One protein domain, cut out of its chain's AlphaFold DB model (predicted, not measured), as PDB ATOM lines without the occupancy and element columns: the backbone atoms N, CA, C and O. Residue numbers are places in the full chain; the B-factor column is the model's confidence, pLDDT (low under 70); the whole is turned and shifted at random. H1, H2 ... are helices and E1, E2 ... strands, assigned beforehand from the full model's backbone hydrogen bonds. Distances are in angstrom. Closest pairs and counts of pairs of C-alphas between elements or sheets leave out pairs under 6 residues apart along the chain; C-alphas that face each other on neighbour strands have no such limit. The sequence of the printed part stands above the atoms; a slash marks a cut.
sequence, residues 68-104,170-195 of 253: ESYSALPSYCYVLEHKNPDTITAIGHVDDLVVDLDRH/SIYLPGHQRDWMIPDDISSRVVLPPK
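Overview. This is residues 68 to 104 and 170 to 195 of the 253 residues of the protein "CCHC-type domain-containing protein" of Vitis vinifera (UniProt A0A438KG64). A small hairpin of two strands, E1 and E2, has the longest helix, H2, running beside it, closer to E1 than to E2. The short helix H3 packs on H2 near its first residues, short H1 leads into H2, and a long unnamed stretch, residues 170 to 183, lies far from the mean of the C-alphas. The printed part has 63 residues, with three named helices and two named strands in the order H1, H2, E1, E2, H3; the sheet E1 - E2 is antiparallel. The class is mixed, helices and strands, though under half of the residues are in named elements. It is compact, with a radius of gyration of the C-alphas of 11.8 A and spans of 34 by 27 by 17 A.

Arrangement. E1, residues 88 to 91, and E2, residues 98 to 101, form an antiparallel hairpin at 172 degrees. N 88 and O 101 are within hydrogen-bond range at 3.3 A. The closest C-alphas of E1 and H2, residues 73 to 83, are those of Thr 89 and Cys 77, 6.0 A apart. H2 and E2 are only just apart, at 8.1 A. H2 and H3, residues 184 to 187, touch; their closest C-alphas, of Pro 74 and Ile 186, are 6.1 A apart. H1, residues 68 to 71, and H2 meet only through their link. Each O i to N i+4 pair of H2 is within hydrogen-bond range; H1 and H3 are too short for such a pair.

Along the chain. H2 is 15.3 A long, E1 10.0 A and E2 9.2 A. H1 begins at C-alpha 68 (41.086, 26.192, -44.609), and H3 ends at C-alpha 187 (52.157, 29.339, -39.864).

Size, cuts and confidence. The C-alphas farthest apart, of Ser 170 and Lys 195, are 34.5 A apart. Residues 105 to 169 are not printed; C-alphas 104 and 170 are 11.7 A apart across the cut. Of the links printed whole, none is long. Residues 87 to 104 have pLDDT under 70.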
ATOM      1  N   GLU A  68      40.148  25.250 -43.981       82.31
ATOM      2  CA  GLU A  68      41.086  26.192 -44.609       82.31
ATOM      3  C   GLU A  68      40.941  27.600 -44.019       82.31
ATOM      4  O   GLU A  68      41.936  28.246 -43.689       82.31
ATOM      5  N   SER A  69      39.701  28.048 -43.807       83.81
ATOM      6  CA  SER A  69      39.418  29.381 -43.264       83.81
ATOM      7  C   SER A  69      39.957  29.549 -41.841       83.81
ATOM      8  O   SER A  69      40.570  30.568 -41.529       83.81
ATOM      9  N   TYR A  70      39.762  28.545 -40.980       83.75
ATOM     10  CA  TYR A  70      40.257  28.572 -39.603       83.75
ATOM     11  C   TYR A  70      41.777  28.392 -39.531       83.75
ATOM     12  O   TYR A  70      42.420  29.048 -38.714       83.75
ATOM     13  N   SER A  71      42.375  27.597 -40.424       85.00
ATOM     14  CA  SER A  71      43.834  27.426 -40.487       85.00
ATOM     15  C   SER A  71      44.591  28.725 -40.801       85.00
ATOM     16  O   SER A  71      45.733  28.888 -40.383       85.00
ATOM     17  N   ALA A  72      43.951  29.681 -41.482       86.12
ATOM     18  CA  ALA A  72      44.537  30.981 -41.798       86.12
ATOM     19  C   ALA A  72      44.441  32.005 -40.647       86.12
ATOM     20  O   ALA A  72      45.070  33.062 -40.727       86.12
ATOM     21  N   LEU A  73      43.680  31.722 -39.581       85.50
ATOM     22  CA  LEU A  73      43.456  32.668 -38.482       85.50
ATOM     23  C   LEU A  73      44.738  33.071 -37.739       85.50
ATOM     24  O   LEU A  73      44.916  34.269 -37.548       85.50
ATOM     25  N   PRO A  74      45.661  32.161 -37.360       86.75
ATOM     26  CA  PRO A  74      46.893  32.558 -36.669       86.75
ATOM     27  C   PRO A  74      47.708  33.581 -37.465       86.75
ATOM     28  O   PRO A  74      48.147  34.598 -36.933       86.75
ATOM     29  N   SER A  75      47.835  33.327 -38.764       88.31
ATOM     30  CA  SER A  75      48.485  34.191 -39.743       88.31
ATOM     31  C   SER A  75      47.801  35.553 -39.870       88.31
ATOM     32  O   SER A  75      48.465  36.587 -39.858       88.31
ATOM     33  N   TYR A  76      46.468  35.566 -39.957       86.56
ATOM     34  CA  TYR A  76      45.682  36.797 -40.031       86.56
ATOM     35  C   TYR A  76      45.815  37.639 -38.756       86.56
ATOM     36  O   TYR A  76      46.108  38.831 -38.840       86.56
ATOM     37  N   CYS A  77      45.648  37.011 -37.589       83.94
ATOM     38  CA  CYS A  77      45.771  37.647 -36.283       83.94
ATOM     39  C   CYS A  77      47.154  38.284 -36.104       83.94
ATOM     40  O   CYS A  77      47.242  39.452 -35.738       83.94
ATOM     41  N   TYR A  78      48.221  37.566 -36.473       86.31
ATOM     42  CA  TYR A  78      49.583  38.098 -36.454       86.31
ATOM     43  C   TYR A  78      49.708  39.381 -37.288       86.31
ATOM     44  O   TYR A  78      50.179  40.403 -36.795       86.31
ATOM     45  N   VAL A  79      49.245  39.375 -38.542       87.12
ATOM     46  CA  VAL A  79      49.331  40.560 -39.415       87.12
ATOM     47  C   VAL A  79      48.483  41.716 -38.886       87.12
ATOM     48  O   VAL A  79      48.875  42.879 -39.015       87.12
ATOM     49  N   LEU A  80      47.331  41.412 -38.289       84.12
ATOM     50  CA  LEU A  80      46.445  42.411 -37.709       84.12
ATOM     51  C   LEU A  80      47.109  43.134 -36.530       84.12
ATOM     52  O   LEU A  80      47.085  44.364 -36.509       84.12
ATOM     53  N   GLU A  81      47.762  42.394 -35.630       83.38
ATOM     54  CA  GLU A  81      48.524  42.943 -34.496       83.38
ATOM     55  C   GLU A  81      49.706  43.809 -34.950       83.38
ATOM     56  O   GLU A  81      49.992  44.842 -34.350       83.38
ATOM     57  N   HIS A  82      50.372  43.433 -36.046       85.75
ATOM     58  CA  HIS A  82      51.501  44.203 -36.582       85.75
ATOM     59  C   HIS A  82      51.066  45.510 -37.255       85.75
ATOM     60  O   HIS A  82      51.796  46.498 -37.212       85.75
ATOM     61  N   LYS A  83      49.893  45.527 -37.899       84.25
ATOM     62  CA  LYS A  83      49.348  46.737 -38.534       84.25
ATOM     63  C   LYS A  83      48.638  47.663 -37.551       84.25
ATOM     64  O   LYS A  83      48.588  48.866 -37.790       84.25
ATOM     65  N   ASN A  84      48.079  47.099 -36.488       79.94
ATOM     66  CA  ASN A  84      47.304  47.805 -35.481       79.94
ATOM     67  C   ASN A  84      47.901  47.457 -34.114       79.94
ATOM     68  O   ASN A  84      47.429  46.528 -33.450       79.94
ATOM     69  N   PRO A  85      48.967  48.166 -33.696       72.75
ATOM     70  CA  PRO A  85      49.489  48.003 -32.346       72.75
ATOM     71  C   PRO A  85      48.341  48.202 -31.340       72.75
ATOM     72  O   PRO A  85      47.446  49.006 -31.573       72.75
ATOM     73  N   ASP A  86      48.317  47.441 -30.250       72.00
ATOM     74  CA  ASP A  86      47.239  47.355 -29.241       72.00
ATOM     75  C   ASP A  86      45.943  46.614 -29.650       72.00
ATOM     76  O   ASP A  86      44.998  46.563 -28.855       72.00
ATOM     77  N   THR A  87      45.867  45.995 -30.834       68.62
ATOM     78  CA  THR A  87      44.830  44.978 -31.100       68.62
ATOM     79  C   THR A  87      45.111  43.719 -30.271       68.62
ATOM     80  O   THR A  87      46.249  43.265 -30.190       68.62
ATOM     81  N   ILE A  88      44.078  43.140 -29.647       64.25
ATOM     82  CA  ILE A  88      44.207  41.946 -28.800       64.25
ATOM     83  C   ILE A  88      43.606  40.747 -29.533       64.25
ATOM     84  O   ILE A  88      42.390  40.544 -29.530       64.25
ATOM     85  N   THR A  89      44.439  39.890 -30.118       66.31
ATOM     86  CA  THR A  89      43.943  38.620 -30.660       66.31
ATOM     87  C   THR A  89      44.143  37.503 -29.639       66.31
ATOM     88  O   THR A  89      45.205  37.347 -29.039       66.31
ATOM     89  N   ALA A  90      43.086  36.737 -29.359       65.25
ATOM     90  CA  ALA A  90      43.141  35.642 -28.397       65.25
ATOM     91  C   ALA A  90      42.507  34.382 -28.992       65.25
ATOM     92  O   ALA A  90      41.283  34.244 -29.070       65.25
ATOM     93  N   ILE A  91      43.360  33.432 -29.375       65.31
ATOM     94  CA  ILE A  91      42.949  32.109 -29.853       65.31
ATOM     95  C   ILE A  91      43.034  31.138 -28.667       65.31
ATOM     96  O   ILE A  91      44.116  30.723 -28.258       65.31
ATOM     97  N   GLY A  92      41.887  30.825 -28.057       58.88
ATOM     98  CA  GLY A  92      41.793  29.937 -26.895       58.88
ATOM     99  C   GLY A  92      41.561  28.469 -27.270       58.88
ATOM    100  O   GLY A  92      40.761  28.164 -28.148       58.88
ATOM    101  N   HIS A  93      42.214  27.553 -26.548       50.03
ATOM    102  CA  HIS A  93      42.042  26.097 -26.651       50.03
ATOM    103  C   HIS A  93      40.955  25.595 -25.680       50.03
ATOM    104  O   HIS A  93      41.208  24.778 -24.802       50.03
ATOM    105  N   VAL A  94      39.734  26.115 -25.766       40.06
ATOM    106  CA  VAL A  94      38.592  25.525 -25.050       40.06
ATOM    107  C   VAL A  94      37.387  25.656 -25.959       40.06
ATOM    108  O   VAL A  94      37.176  26.735 -26.503       40.06
ATOM    109  N   ASP A  95      36.680  24.545 -26.156       39.22
ATOM    110  CA  ASP A  95      35.521  24.365 -27.032       39.22
ATOM    111  C   ASP A  95      34.825  25.678 -27.459       39.22
ATOM    112  O   ASP A  95      34.249  26.406 -26.652       39.22
ATOM    113  N   ASP A  96      34.862  25.931 -28.766       46.12
ATOM    114  CA  ASP A  96      33.972  26.830 -29.498       46.12
ATOM    115  C   ASP A  96      33.956  28.331 -29.137       46.12
ATOM    116  O   ASP A  96      32.883  28.900 -28.931       46.12
ATOM    117  N   LEU A  97      35.098  29.038 -29.182       37.88
ATOM    118  CA  LEU A  97      35.081  30.496 -29.419       37.88
ATOM    119  C   LEU A  97      36.442  31.061 -29.874       37.88
ATOM    120  O   LEU A  97      37.342  31.260 -29.062       37.88
ATOM    121  N   VAL A  98      36.568  31.434 -31.152       36.53
ATOM    122  CA  VAL A  98      37.559  32.449 -31.550       36.53
ATOM    123  C   VAL A  98      37.007  33.794 -31.082       36.53
ATOM    124  O   VAL A  98      35.868  34.169 -31.397       36.53
ATOM    125  N   VAL A  99      37.764  34.493 -30.244       37.81
ATOM    126  CA  VAL A  99      37.431  35.853 -29.835       37.81
ATOM    127  C   VAL A  99      38.495  36.766 -30.416       37.81
ATOM    128  O   VAL A  99      39.506  37.023 -29.774       37.81
ATOM    129  N   ASP A 100      38.248  37.272 -31.622       35.94
ATOM    130  CA  ASP A 100      38.877  38.523 -32.029       35.94
ATOM    131  C   ASP A 100      38.329  39.613 -31.104       35.94
ATOM    132  O   ASP A 100      37.140  39.956 -31.146       35.94
ATOM    133  N   LEU A 101      39.171  40.082 -30.183       45.75
ATOM    134  CA  LEU A 101      38.909  41.260 -29.370       45.75
ATOM    135  C   LEU A 101      39.656  42.416 -30.022       45.75
ATOM    136  O   LEU A 101      40.769  42.762 -29.641       45.75
ATOM    137  N   ASP A 102      39.031  43.035 -31.019       42.84
ATOM    138  CA  ASP A 102      39.552  44.305 -31.504       42.84
ATOM    139  C   ASP A 102      39.567  45.340 -30.359       42.84
ATOM    140  O   ASP A 102      38.793  45.222 -29.393       42.84
ATOM    141  N   ARG A 103      40.415  46.370 -30.485       43.66
ATOM    142  CA  ARG A 103      40.668  47.465 -29.517       43.66
ATOM    143  C   ARG A 103      39.377  48.163 -29.019       43.66
ATOM    144  O   ARG A 103      39.404  48.957 -28.083       43.66
ATOM    145  N   HIS A 104      38.224  47.863 -29.621       46.19
ATOM    146  CA  HIS A 104      36.913  48.488 -29.403       46.19
ATOM    147  C   HIS A 104      35.866  47.588 -28.761       46.19
ATOM    148  O   HIS A 104      34.693  47.954 -28.745       46.19
ATOM    149  N   SER A 170      41.987  55.046 -37.058       79.75
ATOM    150  CA  SER A 170      41.815  54.248 -38.273       79.75
ATOM    151  C   SER A 170      42.249  52.806 -38.037       79.75
ATOM    152  O   SER A 170      43.366  52.566 -37.590       79.75
ATOM    153  N   ILE A 171      41.395  51.855 -38.413       76.12
ATOM    154  CA  ILE A 171      41.738  50.430 -38.435       76.12
ATOM    155  C   ILE A 171      42.367  50.098 -39.790       76.12
ATOM    156  O   ILE A 171      41.751  50.285 -40.845       76.12
ATOM    157  N   TYR A 172      43.586  49.569 -39.767       79.94
ATOM    158  CA  TYR A 172      44.308  49.148 -40.961       79.94
ATOM    159  C   TYR A 172      44.047  47.675 -41.253       79.94
ATOM    160  O   TYR A 172      44.535  46.780 -40.561       79.94
ATOM    161  N   LEU A 173      43.309  47.414 -42.330       78.62
ATOM    162  CA  LEU A 173      43.019  46.049 -42.747       78.62
ATOM    163  C   LEU A 173      44.302  45.309 -43.179       78.62
ATOM    164  O   LEU A 173      45.151  45.860 -43.904       78.62
ATOM    165  N   PRO A 174      44.453  44.033 -42.788       79.31
ATOM    166  CA  PRO A 174      45.414  43.130 -43.405       79.31
ATOM    167  C   PRO A 174      45.195  43.108 -44.923       79.31
ATOM    168  O   PRO A 174      44.063  43.089 -45.398       79.31
ATOM    169  N   GLY A 175      46.289  43.206 -45.686       84.75
ATOM    170  CA  GLY A 175      46.233  43.183 -47.151       84.75
ATOM    171  C   GLY A 175      45.897  41.788 -47.680       84.75
ATOM    172  O   GLY A 175      45.454  40.919 -46.929       84.75
ATOM    173  N   HIS A 176      46.168  41.531 -48.958       87.19
ATOM    174  CA  HIS A 176      45.981  40.195 -49.515       87.19
ATOM    175  C   HIS A 176      46.933  39.184 -48.848       87.19
ATOM    176  O   HIS A 176      48.096  39.492 -48.596       87.19
ATOM    177  N   GLN A 177      46.462  37.958 -48.592       84.62
ATOM    178  CA  GLN A 177      47.211  36.935 -47.842       84.62
ATOM    179  C   GLN A 177      48.577  36.577 -48.453       84.62
ATOM    180  O   GLN A 177      49.492  36.182 -47.742       84.62
ATOM    181  N   ARG A 178      48.732  36.749 -49.771       87.56
ATOM    182  CA  ARG A 178      50.002  36.521 -50.491       87.56
ATOM    183  C   ARG A 178      51.127  37.470 -50.075       87.56
ATOM    184  O   ARG A 178      52.284  37.129 -50.275       87.56
ATOM    185  N   ASP A 179      50.786  38.625 -49.509       90.12
ATOM    186  CA  ASP A 179      51.751  39.667 -49.152       90.12
ATOM    187  C   ASP A 179      52.184  39.568 -47.680       90.12
ATOM    188  O   ASP A 179      52.933  40.406 -47.178       90.12
ATOM    189  N   TRP A 180      51.663  38.582 -46.946       90.94
ATOM    190  CA  TRP A 180      51.906  38.441 -45.518       90.94
ATOM    191  C   TRP A 180      53.250  37.752 -45.264       90.94
ATOM    192  O   TRP A 180      53.471  36.616 -45.674       90.94
ATOM    193  N   MET A 181      54.135  38.430 -44.533       90.50
ATOM    194  CA  MET A 181      55.410  37.878 -44.068       90.50
ATOM    195  C   MET A 181      55.191  37.237 -42.695       90.50
ATOM    196  O   MET A 181      55.152  37.941 -41.685       90.50
ATOM    197  N   ILE A 182      54.981  35.919 -42.665       91.00
ATOM    198  CA  ILE A 182      54.571  35.187 -41.458       91.00
ATOM    199  C   ILE A 182      55.675  34.216 -41.025       91.00
ATOM    200  O   ILE A 182      56.070  33.373 -41.830       91.00
ATOM    201  N   PRO A 183      56.152  34.302 -39.773       94.19
ATOM    202  CA  PRO A 183      57.088  33.338 -39.198       94.19
ATOM    203  C   PRO A 183      56.547  31.897 -39.140       94.19
ATOM    204  O   PRO A 183      55.345  31.669 -38.974       94.19
ATOM    205  N   ASP A 184      57.446  30.912 -39.219       91.44
ATOM    206  CA  ASP A 184      57.089  29.484 -39.272       91.44
ATOM    207  C   ASP A 184      56.378  28.973 -38.007       91.44
ATOM    208  O   ASP A 184      55.525  28.081 -38.059       91.44
ATOM    209  N   ASP A 185      56.679  29.552 -36.845       89.25
ATOM    210  CA  ASP A 185      56.027  29.211 -35.576       89.25
ATOM    211  C   ASP A 185      54.563  29.676 -35.513       89.25
ATOM    212  O   ASP A 185      53.781  29.151 -34.717       89.25
ATOM    213  N   ILE A 186      54.183  30.651 -36.344       86.19
ATOM    214  CA  ILE A 186      52.800  31.106 -36.509       86.19
ATOM    215  C   ILE A 186      52.097  30.277 -37.580       86.19
ATOM    216  O   ILE A 186      50.980  29.812 -37.348       86.19
ATOM    217  N   SER A 187      52.748  30.060 -38.727       86.19
ATOM    218  CA  SER A 187      52.157  29.339 -39.864       86.19
ATOM    219  C   SER A 187      51.862  27.869 -39.543       86.19
ATOM    220  O   SER A 187      50.909  27.296 -40.066       86.19
ATOM    221  N   SER A 188      52.639  27.272 -38.636       86.38
ATOM    222  CA  SER A 188      52.456  25.895 -38.164       86.38
ATOM    223  C   SER A 188      51.330  25.719 -37.135       86.38
ATOM    224  O   SER A 188      50.978  24.581 -36.806       86.38
ATOM    225  N   ARG A 189      50.727  26.801 -36.620       85.62
ATOM    226  CA  ARG A 189      49.631  26.706 -35.643       85.62
ATOM    227  C   ARG A 189      48.365  26.207 -36.327       85.62
ATOM    228  O   ARG A 189      47.808  26.866 -37.198       85.62
ATOM    229  N   VAL A 190      47.864  25.057 -35.885       83.62
ATOM    230  CA  VAL A 190      46.628  24.477 -36.419       83.62
ATOM    231  C   VAL A 190      45.442  24.920 -35.576       83.62
ATOM    232  O   VAL A 190      45.326  24.563 -34.405       83.62
ATOM    233  N   VAL A 191      44.525  25.657 -36.200       83.00
ATOM    234  CA  VAL A 191      43.231  26.016 -35.617       83.00
ATOM    235  C   VAL A 191      42.142  25.297 -36.396       83.00
ATOM    236  O   VAL A 191      42.041  25.428 -37.614       83.00
ATOM    237  N   LEU A 192      41.330  24.519 -35.684       80.62
ATOM    238  CA  LEU A 192      40.205  23.795 -36.263       80.62
ATOM    239  C   LEU A 192      38.902  24.567 -36.055       80.62
ATOM    240  O   LEU A 192      38.757  25.262 -35.044       80.62
ATOM    241  N   PRO A 193      37.934  24.422 -36.975       77.94
ATOM    242  CA  PRO A 193      36.614  24.983 -36.774       77.94
ATOM    243  C   PRO A 193      35.952  24.392 -35.514       77.94
ATOM    244  O   PRO A 193      36.170  23.220 -35.180       77.94
ATOM    245  N   PRO A 194      35.119  25.185 -34.821       77.38
ATOM    246  CA  PRO A 194      34.390  24.755 -33.640       77.38
ATOM    247  C   PRO A 194      33.488  23.559 -33.947       77.38
ATOM    248  O   PRO A 194      32.836  23.492 -35.000       77.38
ATOM    249  N   LYS A 195      33.399  22.618 -33.006       74.44
ATOM    250  CA  LYS A 195      32.558  21.424 -33.146       74.44
ATOM    251  C   LYS A 195      31.112  21.771 -32.821       74.44
ATOM    252  O   LYS A 195      30.560  21.382 -31.795       74.44
TER     253      LYS A 195